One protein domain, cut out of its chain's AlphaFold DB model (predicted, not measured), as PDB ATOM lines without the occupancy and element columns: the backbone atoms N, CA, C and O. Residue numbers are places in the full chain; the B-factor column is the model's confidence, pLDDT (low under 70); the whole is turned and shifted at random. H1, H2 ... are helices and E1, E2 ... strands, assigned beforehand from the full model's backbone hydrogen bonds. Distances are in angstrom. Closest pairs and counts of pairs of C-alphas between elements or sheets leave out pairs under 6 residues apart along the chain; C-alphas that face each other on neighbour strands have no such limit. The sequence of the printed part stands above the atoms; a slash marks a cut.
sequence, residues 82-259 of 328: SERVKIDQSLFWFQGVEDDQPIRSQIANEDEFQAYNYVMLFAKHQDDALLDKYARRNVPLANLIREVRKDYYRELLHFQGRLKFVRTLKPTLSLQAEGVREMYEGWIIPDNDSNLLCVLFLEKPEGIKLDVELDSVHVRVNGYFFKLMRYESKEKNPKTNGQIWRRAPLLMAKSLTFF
ATOM      1  N   SER A  82       3.263 -14.318 -38.080       96.31
ATOM      2  CA  SER A  82       4.601 -14.843 -37.785       96.31
ATOM      3  C   SER A  82       5.082 -15.919 -38.759       96.31
ATOM      4  O   SER A  82       6.283 -16.142 -38.861       96.31
ATOM      5  N   GLU A  83       4.171 -16.636 -39.416       96.94
ATOM      6  CA  GLU A  83       4.516 -17.630 -40.439       96.94
ATOM      7  C   GLU A  83       4.742 -16.966 -41.797       96.94
ATOM      8  O   GLU A  83       5.608 -17.405 -42.545       96.94
ATOM      9  N   ARG A  84       4.058 -15.848 -42.076       96.75
ATOM     10  CA  ARG A  84       4.206 -15.085 -43.330       96.75
ATOM     11  C   ARG A  84       5.628 -14.557 -43.559       96.75
ATOM     12  O   ARG A  84       6.050 -14.432 -44.703       96.75
ATOM     13  N   VAL A  85       6.362 -14.286 -42.478       97.81
ATOM     14  CA  VAL A  85       7.758 -13.811 -42.511       97.81
ATOM     15  C   VAL A  85       8.792 -14.938 -42.399       97.81
ATOM     16  O   VAL A  85       9.989 -14.666 -42.376       97.81
ATOM     17  N   LYS A  86       8.378 -16.205 -42.285       98.06
ATOM     18  CA  LYS A  86       9.311 -17.332 -42.179       98.06
ATOM     19  C   LYS A  86       9.594 -17.929 -43.547       98.06
ATOM     20  O   LYS A  86       8.687 -18.279 -44.293       98.06
ATOM     21  N   ILE A  87      10.878 -18.091 -43.840       97.94
ATOM     22  CA  ILE A  87      11.334 -18.830 -45.013       97.94
ATOM     23  C   ILE A  87      11.195 -20.324 -44.735       97.94
ATOM     24  O   ILE A  87      11.648 -20.808 -43.697       97.94
ATOM     25  N   ASP A  88      10.610 -21.060 -45.679       97.56
ATOM     26  CA  ASP A  88      10.615 -22.519 -45.653       97.56
ATOM     27  C   ASP A  88      12.046 -23.042 -45.831       97.56
ATOM     28  O   ASP A  88      12.595 -23.047 -46.928       97.56
ATOM     29  N   GLN A  89      12.667 -23.483 -44.739       96.50
ATOM     30  CA  GLN A  89      14.049 -23.963 -44.739       96.50
ATOM     31  C   GLN A  89      14.202 -25.372 -45.335       96.50
ATOM     32  O   GLN A  89      15.329 -25.835 -45.499       96.50
ATOM     33  N   SER A  90      13.098 -26.060 -45.653       96.81
ATOM     34  CA  SER A  90      13.119 -27.430 -46.180       96.81
ATOM     35  C   SER A  90      13.413 -27.510 -47.682       96.81
ATOM     36  O   SER A  90      13.676 -28.598 -48.199       96.81
ATOM     37  N   LEU A  91      13.421 -26.369 -48.380       96.94
ATOM     38  CA  LEU A  91      13.692 -26.299 -49.814       96.94
ATOM     39  C   LEU A  91      15.092 -26.848 -50.133       96.94
ATOM     40  O   LEU A  91      16.092 -26.438 -49.541       96.94
ATOM     41  N   PHE A  92      15.167 -27.774 -51.094       97.06
ATOM     42  CA  PHE A  92      16.376 -28.567 -51.343       97.06
ATOM     43  C   PHE A  92      17.595 -27.715 -51.726       97.06
ATOM     44  O   PHE A  92      18.705 -27.998 -51.277       97.06
ATOM     45  N   TRP A  93      17.398 -26.627 -52.477       95.06
ATOM     46  CA  TRP A  93      18.480 -25.743 -52.922       95.06
ATOM     47  C   TRP A  93      19.196 -25.021 -51.770       95.06
ATOM     48  O   TRP A  93      20.321 -24.553 -51.928       95.06
ATOM     49  N   PHE A  94      18.613 -24.972 -50.566       97.94
ATOM     50  CA  PHE A  94      19.320 -24.449 -49.394       97.94
ATOM     51  C   PHE A  94      20.469 -25.343 -48.918       97.94
ATOM     52  O   PHE A  94      21.366 -24.849 -48.228       97.94
ATOM     53  N   GLN A  95      20.483 -26.620 -49.297       97.06
ATOM     54  CA  GLN A  95      21.578 -27.538 -48.979       97.06
ATOM     55  C   GLN A  95      22.839 -27.228 -49.797       97.06
ATOM     56  O   GLN A  95      23.943 -27.485 -49.323       97.06
ATOM     57  N   GLY A  96      22.684 -26.620 -50.980       97.38
ATOM     58  CA  GLY A  96      23.787 -26.228 -51.860       97.38
ATOM     59  C   GLY A  96      24.455 -24.894 -51.505       97.38
ATOM     60  O   GLY A  96      25.393 -24.488 -52.185       97.38
ATOM     61  N   VAL A  97      24.005 -24.187 -50.460       98.25
ATOM     62  CA  VAL A  97      24.616 -22.912 -50.042       98.25
ATOM     63  C   VAL A  97      25.925 -23.175 -49.289       98.25
ATOM     64  O   VAL A  97      25.921 -23.672 -48.164       98.25
ATOM     65  N   GLU A  98      27.052 -22.793 -49.892       98.19
ATOM     66  CA  GLU A  98      28.393 -23.038 -49.344       98.19
ATOM     67  C   GLU A  98      28.927 -21.850 -48.537       98.19
ATOM     68  O   GLU A  98      29.218 -20.800 -49.100       98.19
ATOM     69  N   ASP A  99      29.156 -21.994 -47.235       98.44
ATOM     70  CA  ASP A  99      29.858 -20.966 -46.454       98.44
ATOM     71  C   ASP A  99      31.316 -20.749 -46.898       98.44
ATOM     72  O   ASP A  99      31.939 -21.582 -47.553       98.44
ATOM     73  N   ASP A 100      31.892 -19.619 -46.481       97.69
ATOM     74  CA  ASP A 100      33.307 -19.269 -46.657       97.69
ATOM     75  C   ASP A 100      33.767 -19.135 -48.111       97.69
ATOM     76  O   ASP A 100      34.965 -19.033 -48.399       97.69
ATOM     77  N   GLN A 101      32.797 -19.030 -49.013       97.44
ATOM     78  CA  GLN A 101      32.972 -18.705 -50.417       97.44
ATOM     79  C   GLN A 101      32.245 -17.397 -50.759       97.44
ATOM     80  O   GLN A 101      31.265 -17.031 -50.093       97.44
ATOM     81  N   PRO A 102      32.697 -16.676 -51.800       97.00
ATOM     82  CA  PRO A 102      31.889 -15.641 -52.434       97.00
ATOM     83  C   PRO A 102      30.539 -16.203 -52.906       97.00
ATOM     84  O   PRO A 102      30.385 -17.417 -53.056       97.00
ATOM     85  N   ILE A 103      29.568 -15.326 -53.168       96.69
ATOM     86  CA  ILE A 103      28.308 -15.734 -53.803       96.69
ATOM     87  C   ILE A 103      28.628 -16.282 -55.196       96.69
ATOM     88  O   ILE A 103      29.313 -15.625 -55.987       96.69
ATOM     89  N   ARG A 104      28.172 -17.501 -55.481       96.88
ATOM     90  CA  ARG A 104      28.430 -18.186 -56.751       96.88
ATOM     91  C   ARG A 104      27.447 -17.745 -57.838       96.88
ATOM     92  O   ARG A 104      26.315 -17.354 -57.566       96.88
ATOM     93  N   SER A 105      27.895 -17.802 -59.090       97.00
ATOM     94  CA  SER A 105      27.019 -17.626 -60.251       97.00
ATOM     95  C   SER A 105      26.193 -18.889 -60.501       97.00
ATOM     96  O   SER A 105      26.582 -19.972 -60.068       97.00
ATOM     97  N   GLN A 106      25.115 -18.764 -61.281       97.19
ATOM     98  CA  GLN A 106      24.262 -19.891 -61.677       97.19
ATOM     99  C   GLN A 106      25.050 -21.070 -62.267       97.19
ATOM    100  O   GLN A 106      24.759 -22.215 -61.959       97.19
ATOM    101  N   ILE A 107      26.070 -20.788 -63.085       97.62
ATOM    102  CA  ILE A 107      26.896 -21.824 -63.724       97.62
ATOM    103  C   ILE A 107      27.770 -22.553 -62.695       97.62
ATOM    104  O   ILE A 107      28.020 -23.746 -62.827       97.62
ATOM    105  N   ALA A 108      28.275 -21.830 -61.693       97.88
ATOM    106  CA  ALA A 108      29.194 -22.390 -60.709       97.88
ATOM    107  C   ALA A 108      28.468 -23.172 -59.605       97.88
ATOM    108  O   ALA A 108      29.017 -24.146 -59.100       97.88
ATOM    109  N   ASN A 109      27.276 -22.722 -59.211       98.25
ATOM    110  CA  ASN A 109      26.427 -23.381 -58.228       98.25
ATOM    111  C   ASN A 109      24.975 -22.920 -58.438       98.25
ATOM    112  O   ASN A 109      24.590 -21.823 -58.023       98.25
ATOM    113  N   GLU A 110      24.187 -23.748 -59.121       97.94
ATOM    114  CA  GLU A 110      22.792 -23.437 -59.432       97.94
ATOM    115  C   GLU A 110      21.925 -23.388 -58.168       97.94
ATOM    116  O   GLU A 110      21.119 -22.469 -58.028       97.94
ATOM    117  N   ASP A 111      22.139 -24.296 -57.215       98.44
ATOM    118  CA  ASP A 111      21.371 -24.360 -55.968       98.44
ATOM    119  C   ASP A 111      21.536 -23.080 -55.136       98.44
ATOM    120  O   ASP A 111      20.548 -22.458 -54.734       98.44
ATOM    121  N   GLU A 112      22.774 -22.615 -54.934       98.38
ATOM    122  CA  GLU A 112      23.019 -21.347 -54.236       98.38
ATOM    123  C   GLU A 112      22.397 -20.164 -54.991       98.38
ATOM    124  O   GLU A 112      21.841 -19.259 -54.365       98.38
ATOM    125  N   PHE A 113      22.442 -20.174 -56.325       98.38
ATOM    126  CA  PHE A 113      21.836 -19.131 -57.147       98.38
ATOM    127  C   PHE A 113      20.303 -19.106 -57.028       98.38
ATOM    128  O   PHE A 113      19.711 -18.028 -56.924       98.38
ATOM    129  N   GLN A 114      19.643 -20.268 -56.989       98.25
ATOM    130  CA  GLN A 114      18.198 -20.361 -56.755       98.25
ATOM    131  C   GLN A 114      17.837 -19.903 -55.340       98.25
ATOM    132  O   GLN A 114      16.948 -19.067 -55.171       98.25
ATOM    133  N   ALA A 115      18.583 -20.364 -54.330       98.50
ATOM    134  CA  ALA A 115      18.422 -19.934 -52.945       98.50
ATOM    135  C   ALA A 115      18.566 -18.411 -52.800       98.50
ATOM    136  O   ALA A 115      17.755 -17.767 -52.135       98.50
ATOM    137  N   TYR A 116      19.572 -17.831 -53.455       98.56
ATOM    138  CA  TYR A 116      19.825 -16.395 -53.488       98.56
ATOM    139  C   TYR A 116      18.621 -15.618 -54.036       98.56
ATOM    140  O   TYR A 116      18.122 -14.697 -53.385       98.56
ATOM    141  N   ASN A 117      18.118 -16.003 -55.214       98.50
ATOM    142  CA  ASN A 117      16.983 -15.322 -55.839       98.50
ATOM    143  C   ASN A 117      15.711 -15.479 -55.002       98.50
ATOM    144  O   ASN A 117      14.989 -14.502 -54.804       98.50
ATOM    145  N   TYR A 118      15.469 -16.681 -54.474       98.50
ATOM    146  CA  TYR A 118      14.313 -16.971 -53.634       98.50
ATOM    147  C   TYR A 118      14.273 -16.066 -52.400       98.50
ATOM    148  O   TYR A 118      13.258 -15.427 -52.147       98.50
ATOM    149  N   VAL A 119      15.377 -15.957 -51.654       98.62
ATOM    150  CA  VAL A 119      15.423 -15.157 -50.419       98.62
ATOM    151  C   VAL A 119      15.245 -13.663 -50.719       98.62
ATOM    152  O   VAL A 119      14.510 -12.983 -50.003       98.62
ATOM    153  N   MET A 120      15.852 -13.150 -51.795       98.50
ATOM    154  CA  MET A 120      15.683 -11.749 -52.203       98.50
ATOM    155  C   MET A 120      14.238 -11.432 -52.615       98.50
ATOM    156  O   MET A 120      13.688 -10.416 -52.186       98.50
ATOM    157  N   LEU A 121      13.596 -12.302 -53.404       98.50
ATOM    158  CA  LEU A 121      12.183 -12.147 -53.772       98.50
ATOM    159  C   LEU A 121      11.268 -12.283 -52.559       98.50
ATOM    160  O   LEU A 121      10.349 -11.485 -52.395       98.50
ATOM    161  N   PHE A 122      11.549 -13.241 -51.677       98.56
ATOM    162  CA  PHE A 122      10.801 -13.407 -50.441       98.56
ATOM    163  C   PHE A 122      10.845 -12.127 -49.610       98.56
ATOM    164  O   PHE A 122       9.788 -11.639 -49.221       98.56
ATOM    165  N   ALA A 123      12.032 -11.540 -49.409       98.44
ATOM    166  CA  ALA A 123      12.205 -10.282 -48.683       98.44
ATOM    167  C   ALA A 123      11.457  -9.111 -49.341       98.44
ATOM    168  O   ALA A 123      10.804  -8.345 -48.638       98.44
ATOM    169  N   LYS A 124      11.495  -9.000 -50.679       98.19
ATOM    170  CA  LYS A 124      10.785  -7.965 -51.456       98.19
ATOM    171  C   LYS A 124       9.290  -7.897 -51.133       98.19
ATOM    172  O   LYS A 124       8.724  -6.810 -51.083       98.19
ATOM    173  N   HIS A 125       8.655  -9.054 -50.954       97.81
ATOM    174  CA  HIS A 125       7.212  -9.161 -50.738       97.81
ATOM    175  C   HIS A 125       6.779  -8.952 -49.286       97.81
ATOM    176  O   HIS A 125       5.579  -8.925 -49.014       97.81
ATOM    177  N   GLN A 126       7.724  -8.789 -48.357       98.06
ATOM    178  CA  GLN A 126       7.390  -8.560 -46.959       98.06
ATOM    179  C   GLN A 126       7.047  -7.095 -46.687       98.06
ATOM    180  O   GLN A 126       7.573  -6.163 -47.308       98.06
ATOM    181  N   ASP A 127       6.162  -6.907 -45.715       97.44
ATOM    182  CA  ASP A 127       5.864  -5.601 -45.145       97.44
ATOM    183  C   ASP A 127       6.923  -5.209 -44.103       97.44
ATOM    184  O   ASP A 127       7.329  -6.027 -43.273       97.44
ATOM    185  N   ASP A 128       7.360  -3.950 -44.123       97.12
ATOM    186  CA  ASP A 128       8.464  -3.479 -43.279       97.12
ATOM    187  C   ASP A 128       8.091  -3.489 -41.788       97.12
ATOM    188  O   ASP A 128       8.946  -3.770 -40.942       97.12
ATOM    189  N   ALA A 129       6.816  -3.246 -41.450       97.38
ATOM    190  CA  ALA A 129       6.348  -3.290 -40.069       97.38
ATOM    191  C   ALA A 129       6.281  -4.733 -39.550       97.38
ATOM    192  O   ALA A 129       6.655  -4.990 -38.402       97.38
ATOM    193  N   LEU A 130       5.878  -5.692 -40.395       97.75
ATOM    194  CA  LEU A 130       5.953  -7.116 -40.055       97.75
ATOM    195  C   LEU A 130       7.399  -7.573 -39.852       97.75
ATOM    196  O   LEU A 130       7.689  -8.258 -38.867       97.75
ATOM    197  N   LEU A 131       8.315  -7.162 -40.736       98.12
ATOM    198  CA  LEU A 131       9.733  -7.479 -40.589       98.12
ATOM    199  C   LEU A 131      10.288  -6.946 -39.261       98.12
ATOM    200  O   LEU A 131      10.937  -7.689 -38.531       98.12
ATOM    201  N   ASP A 132      10.006  -5.692 -38.900       98.06
ATOM    202  CA  ASP A 132      10.494  -5.109 -37.642       98.06
ATOM    203  C   ASP A 132       9.889  -5.768 -36.391       98.06
ATOM    204  O   ASP A 132      10.579  -5.947 -35.379       98.06
ATOM    205  N   LYS A 133       8.616  -6.173 -36.461       98.12
ATOM    206  CA  LYS A 133       7.902  -6.843 -35.365       98.12
ATOM    207  C   LYS A 133       8.478  -8.224 -35.058       98.12
ATOM    208  O   LYS A 133       8.625  -8.571 -33.887       98.12
ATOM    209  N   TYR A 134       8.785  -9.009 -36.089       98.50
ATOM    210  CA  TYR A 134       9.172 -10.413 -35.937       98.50
ATOM    211  C   TYR A 134      10.678 -10.671 -36.041       98.50
ATOM    212  O   TYR A 134      11.120 -11.777 -35.725       98.50
ATOM    213  N   ALA A 135      11.483  -9.678 -36.433       98.50
ATOM    214  CA  ALA A 135      12.928  -9.837 -36.489       98.50
ATOM    215  C   ALA A 135      13.526 -10.150 -35.112       98.50
ATOM    216  O   ALA A 135      13.295  -9.458 -34.114       98.50
ATOM    217  N   ARG A 136      14.367 -11.186 -35.062       98.50
ATOM    218  CA  ARG A 136      15.100 -11.566 -33.857       98.50
ATOM    219  C   ARG A 136      16.137 -10.493 -33.534       98.50
ATOM    220  O   ARG A 136      17.058 -10.231 -34.308       98.50
ATOM    221  N   ARG A 137      15.994  -9.888 -32.356       98.12
ATOM    222  CA  ARG A 137      16.890  -8.849 -31.827       98.12
ATOM    223  C   ARG A 137      17.986  -9.458 -30.955       98.12
ATOM    224  O   ARG A 137      17.885 -10.605 -30.523       98.12
ATOM    225  N   ASN A 138      19.007  -8.655 -30.658       96.06
ATOM    226  CA  ASN A 138      20.085  -8.989 -29.721       96.06
ATOM    227  C   ASN A 138      20.895 -10.238 -30.105       96.06
ATOM    228  O   ASN A 138      21.397 -10.938 -29.229       96.06
ATOM    229  N   VAL A 139      21.037 -10.524 -31.403       97.62
ATOM    230  CA  VAL A 139      21.929 -11.588 -31.877       97.62
ATOM    231  C   VAL A 139      23.362 -11.051 -31.918       97.62
ATOM    232  O   VAL A 139      23.628 -10.113 -32.673       97.62
ATOM    233  N   PRO A 140      24.306 -11.613 -31.141       97.56
ATOM    234  CA  PRO A 140      25.704 -11.213 -31.230       97.56
ATOM    235  C   PRO A 140      26.257 -11.548 -32.615       97.56
ATOM    236  O   PRO A 140      26.151 -12.691 -33.063       97.56
ATOM    237  N   LEU A 141      26.904 -10.589 -33.281       97.75
ATOM    238  CA  LEU A 141      27.474 -10.808 -34.615       97.75
ATOM    239  C   LEU A 141      28.506 -11.953 -34.615       97.75
ATOM    240  O   LEU A 141      28.561 -12.742 -35.556       97.75
ATOM    241  N   ALA A 142      29.249 -12.121 -33.516       97.44
ATOM    242  CA  ALA A 142      30.164 -13.244 -33.311       97.44
ATOM    243  C   ALA A 142      29.504 -14.628 -33.491       97.44
ATOM    244  O   ALA A 142      30.172 -15.560 -33.949       97.44
ATOM    245  N   ASN A 143      28.210 -14.777 -33.180       98.25
ATOM    246  CA  ASN A 143      27.487 -16.034 -33.384       98.25
ATOM    247  C   ASN A 143      27.325 -16.355 -34.871       98.25
ATOM    248  O   ASN A 143      27.416 -17.521 -35.234       98.25
ATOM    249  N   LEU A 144      27.185 -15.337 -35.730       98.19
ATOM    250  CA  LEU A 144      27.074 -15.504 -37.183       98.19
ATOM    251  C   LEU A 144      28.413 -15.853 -37.857       98.19
ATOM    252  O   LEU A 144      28.434 -16.275 -39.010       98.19
ATOM    253  N   ILE A 145      29.534 -15.698 -37.146       97.94
ATOM    254  CA  ILE A 145      30.886 -16.022 -37.635       97.94
ATOM    255  C   ILE A 145      31.334 -17.420 -37.169       97.94
ATOM    256  O   ILE A 145      32.072 -18.121 -37.868       97.94
ATOM    257  N   ARG A 146      30.905 -17.837 -35.973       97.75
ATOM    258  CA  ARG A 146      31.229 -19.144 -35.368       97.75
ATOM    259  C   ARG A 146      30.350 -20.256 -35.940       97.75
ATOM    260  O   ARG A 146      29.497 -20.014 -36.781       97.75
ATOM    261  N   GLU A 147      30.569 -21.500 -35.526       97.31
ATOM    262  CA  GLU A 147      29.793 -22.647 -36.030       97.31
ATOM    263  C   GLU A 147      28.315 -22.620 -35.621       97.31
ATOM    264  O   GLU A 147      27.476 -23.083 -36.388       97.31
ATOM    265  N   VAL A 148      27.986 -21.989 -34.484       98.19
ATOM    266  CA  VAL A 148      26.598 -21.778 -34.020       98.19
ATOM    267  C   VAL A 148      25.742 -20.987 -35.021       98.19
ATOM    268  O   VAL A 148      24.521 -20.992 -34.936       98.19
ATOM    269  N   ARG A 149      26.357 -20.338 -36.020       97.81
ATOM    270  CA  ARG A 149      25.652 -19.622 -37.093       97.81
ATOM    271  C   ARG A 149      24.628 -20.479 -37.837       97.81
ATOM    272  O   ARG A 149      23.677 -19.921 -38.371       97.81
ATOM    273  N   LYS A 150      24.813 -21.805 -37.869       97.62
ATOM    274  CA  LYS A 150      23.891 -22.733 -38.541       97.62
ATOM    275  C   LYS A 150      22.466 -22.637 -37.989       97.62
ATOM    276  O   LYS A 150      21.522 -22.748 -38.760       97.62
ATOM    277  N   ASP A 151      22.325 -22.318 -36.701       98.12
ATOM    278  CA  ASP A 151      21.034 -22.138 -36.018       98.12
ATOM    279  C   ASP A 151      20.308 -20.846 -36.431       98.12
ATOM    280  O   ASP A 151      19.161 -20.620 -36.051       98.12
ATOM    281  N   TYR A 152      20.988 -19.966 -37.169       98.50
ATOM    282  CA  TYR A 152      20.462 -18.681 -37.621       98.50
ATOM    283  C   TYR A 152      20.213 -18.645 -39.126       98.50
ATOM    284  O   TYR A 152      19.781 -17.616 -39.645       98.50
ATOM    285  N   TYR A 153      20.525 -19.712 -39.859       98.44
ATOM    286  CA  TYR A 153      20.353 -19.711 -41.301       98.44
ATOM    287  C   TYR A 153      18.899 -19.430 -41.684       98.44
ATOM    288  O   TYR A 153      17.988 -20.144 -41.282       98.44
ATOM    289  N   ARG A 154      18.708 -18.415 -42.532       98.25
ATOM    290  CA  ARG A 154      17.423 -17.947 -43.069       98.25
ATOM    291  C   ARG A 154      16.483 -17.408 -41.985       98.25
ATOM    292  O   ARG A 154      15.323 -17.127 -42.271       98.25
ATOM    293  N   GLU A 155      16.981 -17.203 -40.769       98.50
ATOM    294  CA  GLU A 155      16.261 -16.480 -39.728       98.50
ATOM    295  C   GLU A 155      16.238 -14.986 -40.051       98.50
ATOM    296  O   GLU A 155      17.215 -14.424 -40.558       98.50
ATOM    297  N   LEU A 156      15.121 -14.339 -39.724       98.75
ATOM    298  CA  LEU A 156      14.965 -12.898 -39.840       98.75
ATOM    299  C   LEU A 156      15.651 -12.213 -38.654       98.75
ATOM    300  O   LEU A 156      15.212 -12.346 -37.509       98.75
ATOM    301  N   LEU A 157      16.722 -11.470 -38.918       98.69
ATOM    302  CA  LEU A 157      17.553 -10.837 -37.896       98.69
ATOM    303  C   LEU A 157      17.474  -9.313 -37.969       98.69
ATOM    304  O   LEU A 157      17.426  -8.729 -39.053       98.69
ATOM    305  N   HIS A 158      17.529  -8.676 -36.800       98.50
ATOM    306  CA  HIS A 158      17.606  -7.226 -36.663       98.50
ATOM    307  C   HIS A 158      19.024  -6.783 -36.296       98.50
ATOM    308  O   HIS A 158      19.552  -7.195 -35.258       98.50
ATOM    309  N   PHE A 159      19.599  -5.873 -37.083       98.19
ATOM    310  CA  PHE A 159      20.867  -5.216 -36.768       98.19
ATOM    311  C   PHE A 159      20.762  -3.697 -36.884       98.19
ATOM    312  O   PHE A 159      20.019  -3.161 -37.706       98.19
ATOM    313  N   GLN A 160      21.546  -3.007 -36.057       97.62
ATOM    314  CA  GLN A 160      21.738  -1.561 -36.095       97.62
ATOM    315  C   GLN A 160      23.232  -1.269 -36.125       97.62
ATOM    316  O   GLN A 160      24.022  -1.999 -35.514       97.62
ATOM    317  N   GLY A 161      23.621  -0.236 -36.859       96.94
ATOM    318  CA  GLY A 161      25.021   0.131 -36.956       96.94
ATOM    319  C   GLY A 161      25.284   1.325 -37.849       96.94
ATOM    320  O   GLY A 161      24.371   1.972 -38.371       96.94
ATOM    321  N   ARG A 162      26.570   1.577 -38.067       96.94
ATOM    322  CA  ARG A 162      27.059   2.600 -38.988       96.94
ATOM    323  C   ARG A 162      27.220   2.013 -40.377       96.94
ATOM    324  O   ARG A 162      27.951   1.040 -40.564       96.94
ATOM    325  N   LEU A 163      26.554   2.615 -41.349       97.44
ATOM    326  CA  LEU A 163      26.689   2.258 -42.752       97.44
ATOM    327  C   LEU A 163      28.005   2.822 -43.282       97.44
ATOM    328  O   LEU A 163      28.182   4.031 -43.253       97.44
ATOM    329  N   LYS A 164      28.894   1.951 -43.763       96.50
ATOM    330  CA  LYS A 164      30.233   2.290 -44.258       96.50
ATOM    331  C   LYS A 164      30.297   2.579 -45.742       96.50
ATOM    332  O   LYS A 164      31.030   3.459 -46.173       96.50
ATOM    333  N   PHE A 165      29.580   1.799 -46.534       95.50
ATOM    334  CA  PHE A 165      29.671   1.870 -47.983       95.50
ATOM    335  C   PHE A 165      28.408   1.283 -48.593       95.50
ATOM    336  O   PHE A 165      27.886   0.299 -48.068       95.50
ATOM    337  N   VAL A 166      27.941   1.873 -49.694       97.19
ATOM    338  CA  VAL A 166      26.853   1.333 -50.515       97.19
ATOM    339  C   VAL A 166      27.270   1.381 -51.973       97.19
ATOM    340  O   VAL A 166      27.669   2.443 -52.443       97.19
ATOM    341  N   ARG A 167      27.123   0.271 -52.694       96.81
ATOM    342  CA  ARG A 167      27.278   0.225 -54.155       96.81
ATOM    343  C   ARG A 167      26.049  -0.339 -54.839       96.81
ATOM    344  O   ARG A 167      25.312  -1.126 -54.246       96.81
ATOM    345  N   THR A 168      25.876   0.022 -56.101       97.50
ATOM    346  CA  THR A 168      24.868  -0.589 -56.970       97.50
ATOM    347  C   THR A 168      25.368  -1.925 -57.503       97.50
ATOM    348  O   THR A 168      26.514  -2.060 -57.929       97.50
ATOM    349  N   LEU A 169      24.479  -2.909 -57.517       97.56
ATOM    350  CA  LEU A 169      24.657  -4.203 -58.149       97.56
ATOM    351  C   LEU A 169      23.639  -4.377 -59.275       97.56
ATOM    352  O   LEU A 169      22.511  -3.886 -59.212       97.56
ATOM    353  N   LYS A 170      24.030  -5.131 -60.302       97.75
ATOM    354  CA  LYS A 170      23.105  -5.570 -61.346       97.75
ATOM    355  C   LYS A 170      22.269  -6.740 -60.803       97.75
ATOM    356  O   LYS A 170      22.870  -7.738 -60.401       97.75
ATOM    357  N   PRO A 171      20.925  -6.665 -60.804       98.12
ATOM    358  CA  PRO A 171      20.095  -7.797 -60.404       98.12
ATOM    359  C   PRO A 171      20.265  -8.969 -61.376       98.12
ATOM    360  O   PRO A 171      20.592  -8.778 -62.553       98.12
ATOM    361  N   THR A 172      20.009 -10.186 -60.906       98.06
ATOM    362  CA  THR A 172      19.976 -11.384 -61.757       98.06
ATOM    363  C   THR A 172      18.820 -11.309 -62.762       98.06
ATOM    364  O   THR A 172      17.881 -10.535 -62.580       98.06
ATOM    365  N   LEU A 173      18.857 -12.122 -63.825       97.88
ATOM    366  CA  LEU A 173      17.761 -12.163 -64.804       97.88
ATOM    367  C   LEU A 173      16.426 -12.570 -64.158       97.88
ATOM    368  O   LEU A 173      15.398 -11.983 -64.482       97.88
ATOM    369  N   SER A 174      16.452 -13.500 -63.197       96.56
ATOM    370  CA  SER A 174      15.263 -13.912 -62.439       96.56
ATOM    371  C   SER A 174      14.676 -12.760 -61.620       96.56
ATOM    372  O   SER A 174      13.470 -12.550 -61.637       96.56
ATOM    373  N   LEU A 175      15.514 -11.954 -60.959       98.19
ATOM    374  CA  LEU A 175      15.046 -10.769 -60.232       98.19
ATOM    375  C   LEU A 175      14.494  -9.694 -61.183       98.19
ATOM    376  O   LEU A 175      13.479  -9.066 -60.884       98.19
ATOM    377  N   GLN A 176      15.125  -9.498 -62.344       98.31
ATOM    378  CA  GLN A 176      14.651  -8.548 -63.358       98.31
ATOM    379  C   GLN A 176      13.283  -8.939 -63.926       98.31
ATOM    380  O   GLN A 176      12.443  -8.060 -64.122       98.31
ATOM    381  N   ALA A 177      13.041 -10.236 -64.150       97.94
ATOM    382  CA  ALA A 177      11.741 -10.747 -64.586       97.94
ATOM    383  C   ALA A 177      10.620 -10.405 -63.584       97.94
ATOM    384  O   ALA A 177       9.499 -10.116 -63.991       97.94
ATOM    385  N   GLU A 178      10.959 -10.316 -62.297       97.94
ATOM    386  CA  GLU A 178      10.070  -9.905 -61.200       97.94
ATOM    387  C   GLU A 178      10.035  -8.378 -60.972       97.94
ATOM    388  O   GLU A 178       9.600  -7.885 -59.922       97.94
ATOM    389  N   GLY A 179      10.525  -7.597 -61.938       97.75
ATOM    390  CA  GLY A 179      10.489  -6.135 -61.925       97.75
ATOM    391  C   GLY A 179      11.566  -5.463 -61.069       97.75
ATOM    392  O   GLY A 179      11.507  -4.246 -60.878       97.75
ATOM    393  N   VAL A 180      12.555  -6.204 -60.559       97.88
ATOM    394  CA  VAL A 180      13.690  -5.624 -59.825       97.88
ATOM    395  C   VAL A 180      14.674  -5.004 -60.816       97.88
ATOM    396  O   VAL A 180      15.352  -5.703 -61.565       97.88
ATOM    397  N   ARG A 181      14.760  -3.672 -60.822       97.50
ATOM    398  CA  ARG A 181      15.624  -2.921 -61.753       97.50
ATOM    399  C   ARG A 181      17.035  -2.717 -61.224       97.50
ATOM    400  O   ARG A 181      17.999  -2.806 -61.975       97.50
ATOM    401  N   GLU A 182      17.135  -2.448 -59.931       97.12
ATOM    402  CA  GLU A 182      18.383  -2.158 -59.239       97.12
ATOM    403  C   GLU A 182      18.435  -2.964 -57.945       97.12
ATOM    404  O   GLU A 182      17.412  -3.377 -57.399       97.12
ATOM    405  N   MET A 183      19.651  -3.217 -57.490       98.06
ATOM    406  CA  MET A 183      19.942  -3.863 -56.224       98.06
ATOM    407  C   MET A 183      21.170  -3.182 -55.643       98.06
ATOM    408  O   MET A 183      21.976  -2.606 -56.376       98.06
ATOM    409  N   TYR A 184      21.332  -3.256 -54.334       98.31
ATOM    410  CA  TYR A 184      22.410  -2.576 -53.644       98.31
ATOM    411  C   TYR A 184      23.104  -3.514 -52.673       98.31
ATOM    412  O   TYR A 184      22.510  -4.445 -52.131       98.31
ATOM    413  N   GLU A 185      24.378  -3.232 -52.449       98.06
ATOM    414  CA  GLU A 185      25.188  -3.870 -51.426       98.06
ATOM    415  C   GLU A 185      25.662  -2.812 -50.448       98.06
ATOM    416  O   GLU A 185      26.359  -1.871 -50.831       98.06
ATOM    417  N   GLY A 186      25.275  -2.984 -49.190       97.69
ATOM    418  CA  GLY A 186      25.661  -2.147 -48.072       97.69
ATOM    419  C   GLY A 186      26.584  -2.889 -47.117       97.69
ATOM    420  O   GLY A 186      26.387  -4.067 -46.829       97.69
ATOM    421  N   TRP A 187      27.564  -2.177 -46.577       97.81
ATOM    422  CA  TRP A 187      28.457  -2.681 -45.538       97.81
ATOM    423  C   TRP A 187      28.195  -1.925 -44.242       97.81
ATOM    424  O   TRP A 187      28.329  -0.705 -44.208       97.81
ATOM    425  N   ILE A 188      27.818  -2.630 -43.180       98.00
ATOM    426  CA  ILE A 188      27.450  -2.053 -41.882       98.00
ATOM    427  C   ILE A 188      28.480  -2.488 -40.837       98.00
ATOM    428  O   ILE A 188      28.883  -3.648 -40.807       98.00
ATOM    429  N   ILE A 189      28.895  -1.569 -39.967       97.69
ATOM    430  CA  ILE A 189      29.590  -1.885 -38.712       97.69
ATOM    431  C   ILE A 189      28.545  -1.837 -37.598       97.69
ATOM    432  O   ILE A 189      28.096  -0.732 -37.269       97.69
ATOM    433  N   PRO A 190      28.119  -2.984 -37.040       97.38
ATOM    434  CA  PRO A 190      27.137  -3.001 -35.962       97.38
ATOM    435  C   PRO A 190      27.630  -2.252 -34.722       97.38
ATOM    436  O   PRO A 190      28.820  -2.257 -34.428       97.38
ATOM    437  N   ASP A 191      26.725  -1.643 -33.956       94.75
ATOM    438  CA  ASP A 191      27.108  -0.763 -32.834       94.75
ATOM    439  C   ASP A 191      27.960  -1.457 -31.750       94.75
ATOM    440  O   ASP A 191      28.768  -0.812 -31.081       94.75
ATOM    441  N   ASN A 192      27.816  -2.778 -31.605       91.69
ATOM    442  CA  ASN A 192      28.485  -3.586 -30.580       91.69
ATOM    443  C   ASN A 192      29.614  -4.479 -31.125       91.69
ATOM    444  O   ASN A 192      30.095  -5.352 -30.402       91.69
ATOM    445  N   ASP A 193      30.014  -4.322 -32.390       95.06
ATOM    446  CA  ASP A 193      31.033  -5.171 -33.015       95.06
ATOM    447  C   ASP A 193      31.930  -4.360 -33.964       95.06
ATOM    448  O   ASP A 193      31.533  -3.336 -34.513       95.06
ATOM    449  N   SER A 194      33.175  -4.797 -34.147       94.44
ATOM    450  CA  SER A 194      34.112  -4.181 -35.094       94.44
ATOM    451  C   SER A 194      34.116  -4.869 -36.457       94.44
ATOM    452  O   SER A 194      34.651  -4.317 -37.421       94.44
ATOM    453  N   ASN A 195      33.537  -6.068 -36.553       96.31
ATOM    454  CA  ASN A 195      33.438  -6.805 -37.799       96.31
ATOM    455  C   ASN A 195      32.340  -6.231 -38.692       96.31
ATOM    456  O   ASN A 195      31.338  -5.677 -38.243       96.31
ATOM    457  N   LEU A 196      32.548  -6.401 -39.991       97.38
ATOM    458  CA  LEU A 196      31.627  -5.931 -41.006       97.38
ATOM    459  C   LEU A 196      30.489  -6.932 -41.231       97.38
ATOM    460  O   LEU A 196      30.702  -8.144 -41.296       97.38
ATOM    461  N   LEU A 197      29.293  -6.386 -41.411       98.25
ATOM    462  CA  LEU A 197      28.080  -7.061 -41.844       98.25
ATOM    463  C   LEU A 197      27.788  -6.636 -43.287       98.25
ATOM    464  O   LEU A 197      27.666  -5.441 -43.558       98.25
ATOM    465  N   CYS A 198      27.690  -7.594 -44.207       98.44
ATOM    466  CA  CYS A 198      27.297  -7.325 -45.587       98.44
ATOM    467  C   CYS A 198      25.780  -7.484 -45.720       98.44
ATOM    468  O   CYS A 198      25.206  -8.446 -45.208       98.44
ATOM    469  N   VAL A 199      25.123  -6.545 -46.391       98.56
ATOM    470  CA  VAL A 199      23.677  -6.556 -46.614       98.56
ATOM    471  C   VAL A 199      23.394  -6.329 -48.088       98.56
ATOM    472  O   VAL A 199      23.824  -5.327 -48.654       98.56
ATOM    473  N   LEU A 200      22.618  -7.222 -48.691       98.62
ATOM    474  CA  LEU A 200      22.023  -7.012 -50.005       98.62
ATOM    475  C   LEU A 200      20.583  -6.559 -49.832       98.62
ATOM    476  O   LEU A 200      19.845  -7.148 -49.046       98.62
ATOM    477  N   PHE A 201      20.193  -5.510 -50.547       98.62
ATOM    478  CA  PHE A 201      18.849  -4.957 -50.450       98.62
ATOM    479  C   PHE A 201      18.368  -4.374 -51.778       98.62
ATOM    480  O   PHE A 201      19.164  -4.083 -52.672       98.62
ATOM    481  N   LEU A 202      17.049  -4.263 -51.928       98.38
ATOM    482  CA  LEU A 202      16.393  -3.935 -53.197       98.38
ATOM    483  C   LEU A 202      15.978  -2.469 -53.283       98.38
ATOM    484  O   LEU A 202      16.010  -1.878 -54.357       98.38
ATOM    485  N   GLU A 203      15.596  -1.876 -52.158       97.19
ATOM    486  CA  GLU A 203      15.104  -0.505 -52.112       97.19
ATOM    487  C   GLU A 203      16.206   0.448 -51.677       97.19
ATOM    488  O   GLU A 203      16.782   0.325 -50.592       97.19
ATOM    489  N   LYS A 204      16.499   1.428 -52.533       93.88
ATOM    490  CA  LYS A 204      17.493   2.445 -52.223       93.88
ATOM    491  C   LYS A 204      16.997   3.319 -51.072       93.88
ATOM    492  O   LYS A 204      15.970   3.977 -51.227       93.88
ATOM    493  N   PRO A 205      17.750   3.430 -49.972       88.31
ATOM    494  CA  PRO A 205      17.446   4.414 -48.950       88.31
ATOM    495  C   PRO A 205      17.637   5.836 -49.507       88.31
ATOM    496  O   PRO A 205      18.638   6.146 -50.168       88.31
ATOM    497  N   GLU A 206      16.663   6.711 -49.263       90.44
ATOM    498  CA  GLU A 206      16.664   8.081 -49.781       90.44
ATOM    499  C   GLU A 206      17.860   8.895 -49.257       90.44
ATOM    500  O   GLU A 206      18.287   8.764 -48.114       90.44
ATOM    501  N   GLY A 207      18.439   9.755 -50.096       89.38
ATOM    502  CA  GLY A 207      19.519  10.652 -49.668       89.38
ATOM    503  C   GLY A 207      20.915  10.022 -49.524       89.38
ATOM    504  O   GLY A 207      21.847  10.733 -49.147       89.38
ATOM    505  N   ILE A 208      21.116   8.740 -49.869       92.00
ATOM    506  CA  ILE A 208      22.466   8.141 -49.907       92.00
ATOM    507  C   ILE A 208      23.187   8.441 -51.219       92.00
ATOM    508  O   ILE A 208      22.681   8.179 -52.318       92.00
ATOM    509  N   LYS A 209      24.432   8.910 -51.088       92.56
ATOM    510  CA  LYS A 209      25.418   8.900 -52.171       92.56
ATOM    511  C   LYS A 209      26.004   7.497 -52.300       92.56
ATOM    512  O   LYS A 209      26.576   6.975 -51.349       92.56
ATOM    513  N   LEU A 210      25.828   6.906 -53.472       94.56
ATOM    514  CA  LEU A 210      26.378   5.598 -53.813       94.56
ATOM    515  C   LEU A 210      27.882   5.724 -54.091       94.56
ATOM    516  O   LEU A 210      28.352   6.797 -54.467       94.56
ATOM    517  N   ASP A 211      28.617   4.634 -53.887       91.88
ATOM    518  CA  ASP A 211      30.050   4.484 -54.162       91.88
ATOM    519  C   ASP A 211      30.979   5.448 -53.397       91.88
ATOM    520  O   ASP A 211      32.131   5.662 -53.776       91.88
ATOM    521  N   VAL A 212      30.506   5.990 -52.271       92.69
ATOM    522  CA  VAL A 212      31.273   6.858 -51.365       92.69
ATOM    523  C   VAL A 212      31.307   6.239 -49.965       92.69
ATOM    524  O   VAL A 212      30.345   5.593 -49.547       92.69
ATOM    525  N   GLU A 213      32.417   6.409 -49.240       92.38
ATOM    526  CA  GLU A 213      32.495   6.008 -47.830       92.38
ATOM    527  C   GLU A 213      31.605   6.916 -46.969       92.38
ATOM    528  O   GLU A 213      31.614   8.143 -47.094       92.38
ATOM    529  N   LEU A 214      30.807   6.295 -46.108       92.25
ATOM    530  CA  LEU A 214      29.852   6.939 -45.220       92.25
ATOM    531  C   LEU A 214      30.301   6.651 -43.785       92.25
ATOM    532  O   LEU A 214      30.512   5.504 -43.414       92.25
ATOM    533  N   ASP A 215      30.473   7.686 -42.966       89.38
ATOM    534  CA  ASP A 215      30.931   7.508 -41.576       89.38
ATOM    535  C   ASP A 215      29.904   7.950 -40.532       89.38
ATOM    536  O   ASP A 215      29.920   7.473 -39.395       89.38
ATOM    537  N   SER A 216      29.000   8.856 -40.907       90.81
ATOM    538  CA  SER A 216      28.031   9.487 -40.003       90.81
ATOM    539  C   SER A 216      26.634   8.863 -40.051       90.81
ATOM    540  O   SER A 216      25.784   9.186 -39.220       90.81
ATOM    541  N   VAL A 217      26.380   7.971 -41.007       95.69
ATOM    542  CA  VAL A 217      25.042   7.448 -41.290       95.69
ATOM    543  C   VAL A 217      24.786   6.194 -40.461       95.69
ATOM    544  O   VAL A 217      25.481   5.191 -40.613       95.69
ATOM    545  N   HIS A 218      23.766   6.242 -39.604       96.62
ATOM    546  CA  HIS A 218      23.306   5.080 -38.849       96.62
ATOM    547  C   HIS A 218      22.066   4.485 -39.508       96.62
ATOM    548  O   HIS A 218      21.148   5.198 -39.925       96.62
ATOM    549  N   VAL A 219      22.059   3.160 -39.612       97.19
ATOM    550  CA  VAL A 219      21.009   2.395 -40.280       97.19
ATOM    551  C   VAL A 219      20.579   1.215 -39.431       97.19
ATOM    552  O   VAL A 219      21.374   0.623 -38.697       97.19
ATOM    553  N   ARG A 220      19.307   0.857 -39.562       97.50
ATOM    554  CA  ARG A 220      18.749  -0.407 -39.102       97.50
ATOM    555  C   ARG A 220      18.424  -1.261 -40.310       97.50
ATOM    556  O   ARG A 220      18.019  -0.751 -41.354       97.50
ATOM    557  N   VAL A 221      18.585  -2.560 -40.139       98.25
ATOM    558  CA  VAL A 221      18.241  -3.554 -41.142       98.25
ATOM    559  C   VAL A 221      17.501  -4.705 -40.480       98.25
ATOM    560  O   VAL A 221      17.921  -5.204 -39.434       98.25
ATOM    561  N   ASN A 222      16.413  -5.119 -41.123       98.62
ATOM    562  CA  ASN A 222      15.727  -6.378 -40.870       98.62
ATOM    563  C   ASN A 222      15.967  -7.263 -42.093       98.62
ATOM    564  O   ASN A 222      15.490  -6.948 -43.184       98.62
ATOM    565  N   GLY A 223      16.762  -8.318 -41.939       98.56
ATOM    566  CA  GLY A 223      17.193  -9.140 -43.068       98.56
ATOM    567  C   GLY A 223      17.380 -10.602 -42.702       98.56
ATOM    568  O   GLY A 223      17.668 -10.941 -41.555       98.56
ATOM    569  N   TYR A 224      17.224 -11.466 -43.695       98.81
ATOM    570  CA  TYR A 224      17.408 -12.904 -43.558       98.81
ATOM    571  C   TYR A 224      18.891 -13.244 -43.622       98.81
ATOM    572  O   TYR A 224      19.575 -12.859 -44.576       98.81
ATOM    573  N   PHE A 225      19.407 -13.966 -42.627       98.75
ATOM    574  CA  PHE A 225      20.801 -14.408 -42.653       98.75
ATOM    575  C   PHE A 225      21.007 -15.497 -43.702       98.75
ATOM    576  O   PHE A 225      20.504 -16.607 -43.564       98.75
ATOM    577  N   PHE A 226      21.745 -15.181 -44.765       98.62
ATOM    578  CA  PHE A 226      21.908 -16.084 -45.899       98.62
ATOM    579  C   PHE A 226      23.073 -17.053 -45.694       98.62
ATOM    580  O   PHE A 226      22.879 -18.267 -45.718       98.62
ATOM    581  N   LYS A 227      24.280 -16.515 -45.483       98.56
ATOM    582  CA  LYS A 227      25.520 -17.287 -45.323       98.56
ATOM    583  C   LYS A 227      26.620 -16.451 -44.677       98.56
ATOM    584  O   LYS A 227      26.529 -15.224 -44.602       98.56
ATOM    585  N   LEU A 228      27.707 -17.102 -44.283       98.62
ATOM    586  CA  LEU A 228      28.965 -16.435 -43.970       98.62
ATOM    587  C   LEU A 228      29.823 -16.385 -45.235       98.62
ATOM    588  O   LEU A 228      30.352 -17.404 -45.671       98.62
ATOM    589  N   MET A 229      29.949 -15.209 -45.850       98.06
ATOM    590  CA  MET A 229      30.684 -15.060 -47.108       98.06
ATOM    591  C   MET A 229      32.140 -14.668 -46.873       98.06
ATOM    592  O   MET A 229      32.476 -13.948 -45.925       98.06
ATOM    593  N   ARG A 230      33.012 -15.101 -47.784       97.38
ATOM    594  CA  ARG A 230      34.409 -14.670 -47.845       97.38
ATOM    595  C   ARG A 230      34.567 -13.606 -48.929       97.38
ATOM    596  O   ARG A 230      34.049 -13.766 -50.030       97.38
ATOM    597  N   TYR A 231      35.282 -12.532 -48.618       95.88
ATOM    598  CA  TYR A 231      35.487 -11.410 -49.529       95.88
ATOM    599  C   TYR A 231      36.927 -10.913 -49.503       95.88
ATOM    600  O   TYR A 231      37.674 -11.129 -48.544       95.88
ATOM    601  N   GLU A 232      37.308 -10.251 -50.585       94.75
ATOM    602  CA  GLU A 232      38.624  -9.661 -50.749       94.75
ATOM    603  C   GLU A 232      38.612  -8.228 -50.194       94.75
ATOM    604  O   GLU A 232      37.828  -7.385 -50.630       94.75
ATOM    605  N   SER A 233      39.428  -7.955 -49.172       93.94
ATOM    606  CA  SER A 233      39.555  -6.608 -48.615       93.94
ATOM    607  C   SER A 233      40.504  -5.768 -49.465       93.94
ATOM    608  O   SER A 233      41.528  -6.258 -49.934       93.94
ATOM    609  N   LYS A 234      40.222  -4.462 -49.565       90.56
ATOM    610  CA  LYS A 234      41.119  -3.476 -50.198       90.56
ATOM    611  C   LYS A 234      42.452  -3.315 -49.450       90.56
ATOM    612  O   LYS A 234      43.387  -2.710 -49.971       90.56
ATOM    613  N   GLU A 235      42.542  -3.822 -48.222       91.69
ATOM    614  CA  GLU A 235      43.770  -3.799 -47.434       91.69
ATOM    615  C   GLU A 235      44.819  -4.767 -48.002       91.69
ATOM    616  O   GLU A 235      44.577  -5.967 -48.161       91.69
ATOM    617  N   LYS A 236      46.021  -4.242 -48.262       92.56
ATOM    618  CA  LYS A 236      47.175  -5.045 -48.674       92.56
ATOM    619  C   LYS A 236      47.830  -5.687 -47.458       92.56
ATOM    620  O   LYS A 236      48.086  -5.027 -46.453       92.56
ATOM    621  N   ASN A 237      48.162  -6.966 -47.570       92.69
ATOM    622  CA  ASN A 237      48.947  -7.659 -46.563       92.69
ATOM    623  C   ASN A 237      50.401  -7.152 -46.611       92.69
ATOM    624  O   ASN A 237      51.058  -7.328 -47.641       92.69
ATOM    625  N   PRO A 238      50.948  -6.586 -45.520       92.00
ATOM    626  CA  PRO A 238      52.304  -6.037 -45.522       92.00
ATOM    627  C   PRO A 238      53.385  -7.103 -45.747       92.00
ATOM    628  O   PRO A 238      54.494  -6.764 -46.142       92.00
ATOM    629  N   LYS A 239      53.082  -8.386 -45.501       94.25
ATOM    630  CA  LYS A 239      54.044  -9.487 -45.648       94.25
ATOM    631  C   LYS A 239      54.072 -10.073 -47.055       94.25
ATOM    632  O   LYS A 239      55.141 -10.407 -47.546       94.25
ATOM    633  N   THR A 240      52.908 -10.245 -47.678       92.44
ATOM    634  CA  THR A 240      52.788 -10.938 -48.974       92.44
ATOM    635  C   THR A 240      52.527  -9.994 -50.142       92.44
ATOM    636  O   THR A 240      52.535 -10.445 -51.281       92.44
ATOM    637  N   ASN A 241      52.248  -8.710 -49.877       89.00
ATOM    638  CA  ASN A 241      51.761  -7.723 -50.851       89.00
ATOM    639  C   ASN A 241      50.462  -8.146 -51.585       89.00
ATOM    640  O   ASN A 241      50.020  -7.471 -52.511       89.00
ATOM    641  N   GLY A 242      49.842  -9.256 -51.169       91.88
ATOM    642  CA  GLY A 242      48.561  -9.742 -51.671       91.88
ATOM    643  C   GLY A 242      47.386  -9.160 -50.893       91.88
ATOM    644  O   GLY A 242      47.562  -8.552 -49.834       91.88
ATOM    645  N   GLN A 243      46.175  -9.358 -51.405       92.62
ATOM    646  CA  GLN A 243      44.960  -8.888 -50.743       92.62
ATOM    647  C   GLN A 243      44.618  -9.766 -49.529       92.62
ATOM    648  O   GLN A 243      44.889 -10.972 -49.504       92.62
ATOM    649  N   ILE A 244      44.045  -9.153 -48.491       95.62
ATOM    650  CA  ILE A 244      43.619  -9.870 -47.286       95.62
ATOM    651  C   ILE A 244      42.194 -10.371 -47.491       95.62
ATOM    652  O   ILE A 244      41.254  -9.590 -47.618       95.62
ATOM    653  N   TRP A 245      42.022 -11.687 -47.443       95.06
ATOM    654  CA  TRP A 245      40.697 -12.283 -47.410       95.06
ATOM    655  C   TRP A 245      40.075 -12.140 -46.022       95.06
ATOM    656  O   TRP A 245      40.679 -12.525 -45.020       95.06
ATOM    657  N   ARG A 246      38.851 -11.622 -45.975       96.88
ATOM    658  CA  ARG A 246      38.043 -11.483 -44.762       96.88
ATOM    659  C   ARG A 246      36.736 -12.255 -44.893       96.88
ATOM    660  O   ARG A 246      36.389 -12.742 -45.967       96.88
ATOM    661  N   ARG A 247      36.036 -12.395 -43.771       97.94
ATOM    662  CA  ARG A 247      34.724 -13.039 -43.675       97.94
ATOM    663  C   ARG A 247      33.721 -12.011 -43.173       97.94
ATOM    664  O   ARG A 247      34.081 -11.194 -42.327       97.94
ATOM    665  N   ALA A 248      32.500 -12.062 -43.679       98.31
ATOM    666  CA  ALA A 248      31.402 -11.228 -43.215       98.31
ATOM    667  C   ALA A 248      30.089 -12.012 -43.295       98.31
ATOM    668  O   ALA A 248      29.845 -12.681 -44.305       98.31
ATOM    669  N   PRO A 249      29.237 -11.966 -42.257       98.62
ATOM    670  CA  PRO A 249      27.865 -12.435 -42.376       98.62
ATOM    671  C   PRO A 249      27.145 -11.659 -43.485       98.62
ATOM    672  O   PRO A 249      27.315 -10.443 -43.594       98.62
ATOM    673  N   LEU A 250      26.363 -12.363 -44.301       98.75
ATOM    674  CA  LEU A 250      25.573 -11.791 -45.385       98.75
ATOM    675  C   LEU A 250      24.086 -11.837 -45.028       98.75
ATOM    676  O   LEU A 250      23.533 -12.923 -44.837       98.75
ATOM    677  N   LEU A 251      23.442 -10.673 -44.971       98.75
ATOM    678  CA  LEU A 251      21.990 -10.552 -44.857       98.75
ATOM    679  C   LEU A 251      21.367 -10.181 -46.200       98.75
ATOM    680  O   LEU A 251      21.938  -9.417 -46.975       98.75
ATOM    681  N   MET A 252      20.160 -10.678 -46.429       98.75
ATOM    682  CA  MET A 252      19.303 -10.291 -47.546       98.75
ATOM    683  C   MET A 252      18.070  -9.588 -46.997       98.75
ATOM    684  O   MET A 252      17.322 -10.158 -46.202       98.75
ATOM    685  N   ALA A 253      17.885  -8.334 -47.379       98.62
ATOM    686  CA  ALA A 253      16.851  -7.458 -46.858       98.62
ATOM    687  C   ALA A 253      16.068  -6.803 -48.000       98.62
ATOM    688  O   ALA A 253      16.482  -6.811 -49.157       98.62
ATOM    689  N   LYS A 254      14.925  -6.207 -47.665       98.19
ATOM    690  CA  LYS A 254      14.157  -5.390 -48.606       98.19
ATOM    691  C   LYS A 254      14.741  -3.983 -48.720       98.19
ATOM    692  O   LYS A 254      15.107  -3.561 -49.816       98.19
ATOM    693  N   SER A 255      14.890  -3.306 -47.585       97.75
ATOM    694  CA  SER A 255      15.305  -1.906 -47.474       97.75
ATOM    695  C   SER A 255      16.253  -1.694 -46.281       97.75
ATOM    696  O   SER A 255      16.442  -2.578 -45.437       97.75
ATOM    697  N   LEU A 256      16.872  -0.512 -46.218       97.38
ATOM    698  CA  LEU A 256      17.587  -0.012 -45.039       97.38
ATOM    699  C   LEU A 256      16.818   1.171 -44.454       97.38
ATOM    700  O   LEU A 256      16.452   2.092 -45.181       97.38
ATOM    701  N   THR A 257      16.638   1.196 -43.134       96.69
ATOM    702  CA  THR A 257      15.959   2.303 -42.451       96.69
ATOM    703  C   THR A 257      16.978   3.178 -41.740       96.69
ATOM    704  O   THR A 257      17.715   2.704 -40.874       96.69
ATOM    705  N   PHE A 258      17.022   4.470 -42.053       95.25
ATOM    706  CA  PHE A 258      17.854   5.391 -41.284       95.25
ATOM    707  C   PHE A 258      17.297   5.615 -39.897       95.25
ATOM    708  O   PHE A 258      16.087   5.666 -39.681       95.25
ATOM    709  N   PHE A 259      18.203   5.856 -38.965       93.38
ATOM    710  CA  PHE A 259      17.814   6.391 -37.681       93.38
ATOM    711  C   PHE A 259      18.897   7.298 -37.134       93.38
ATOM    712  O   PHE A 259      20.083   7.136 -37.412       93.38
TER     713      PHE A 259
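What this domain is: This is residues 82 to 259 of the 328 residues of an uncharacterized protein of Tuwongella immobilis (UniProt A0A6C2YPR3). Five strands, E1 to E5, curl into a closed barrel, and four helices, H2 to H5, pack on its outside. The hairpin E4 and E5 runs on beyond the barrel as a long arm that makes the longest axis, with its turn at residues 237 to 242 far out; H1 packs on H2, off the barrel. The printed part has 178 residues with six named helices and five named strands, in the order H1 H2 H3 H4 H5 E1 H6 E2 E3 E4 E5, class mixed, helices and strands. Round the mixed sheet run E1 E2 E3 E5 E4 and back to E1. The whole is compact, with a radius of gyration of the C-alphas of 15.7 A and spans of 49 by 38 by 34 A.

How they stand to each other: Start at H1, residues 92 to 96, which touches residues 111 to 115 of H2, residues 110 to 124; their closest C-alphas, Trp 93 and Asp 111, are 4.4 A apart. H2 is on the barrel at a height over the sheet of 8.9 A, over E5, residues 243 to 253; the closest C-alphas are Ala 123 and Ala 253, 5.7 A. Next, H3, residues 128 to 134, is over E4, residues 218 to 236, where Leu 131 and Asn 222 have the closest C-alphas, 6.1 A, and only just over E1, residues 156 to 169, with 3 C-alphas. H4, residues 141 to 145, is only just over E5, with 3 C-alphas; H5, residues 147 to 152, is over E4. H6, residues 173 to 177, only just touches H2, with 3 pairs of C-alphas within 8 A, the closest Asn 117 and Leu 175, 6.6 A. Antiparallel to E1 is E2, residues 183 to 190 (N 164 to O 187, 2.8 A), which forms a hairpin with E3, residues 197 to 201 (N 186 to O 199, 2.8 A). E3 and E5 are parallel, with N 198 and O 249 at 2.9 A; E5 and E4 are antiparallel, with N 231 and O 246 at 2.9 A; E4 and E1 close the ring antiparallel, with N 159 and O 221 at 3.0 A. In H2, H3, H4 and H6 every O i to N i+4 pair is within hydrogen-bond range; H1 has 0 of 1 and H5 0 of 2, beside 2 of 2 and 3 of 3 O i to N i+3 pairs.

Where its parts are: Find C-alpha 92, where H1 begins, at (16.376, -28.567, -51.343). H2 then runs 21.1 A from first to last C-alpha. E1, 22.5 A, bends by 112 degrees at residue 162, and E2 is 21.5 A. E4, 27.7 A, bends by 132 degrees at residue 222; E5, 28.4 A, bends by 55 degrees at residue 247 and ends with C-alpha 253 at (16.851, -7.458, -46.858).

The domain as a whole: The two C-alphas farthest apart are those of Glu 83 and Lys 239, 50.5 A. The printed part has no cut; H1 to H2 and E3 to E4 are long links, of 13 and 16 residues. Mean pLDDT of the printed part is 96.8, and no printed residue is under 70.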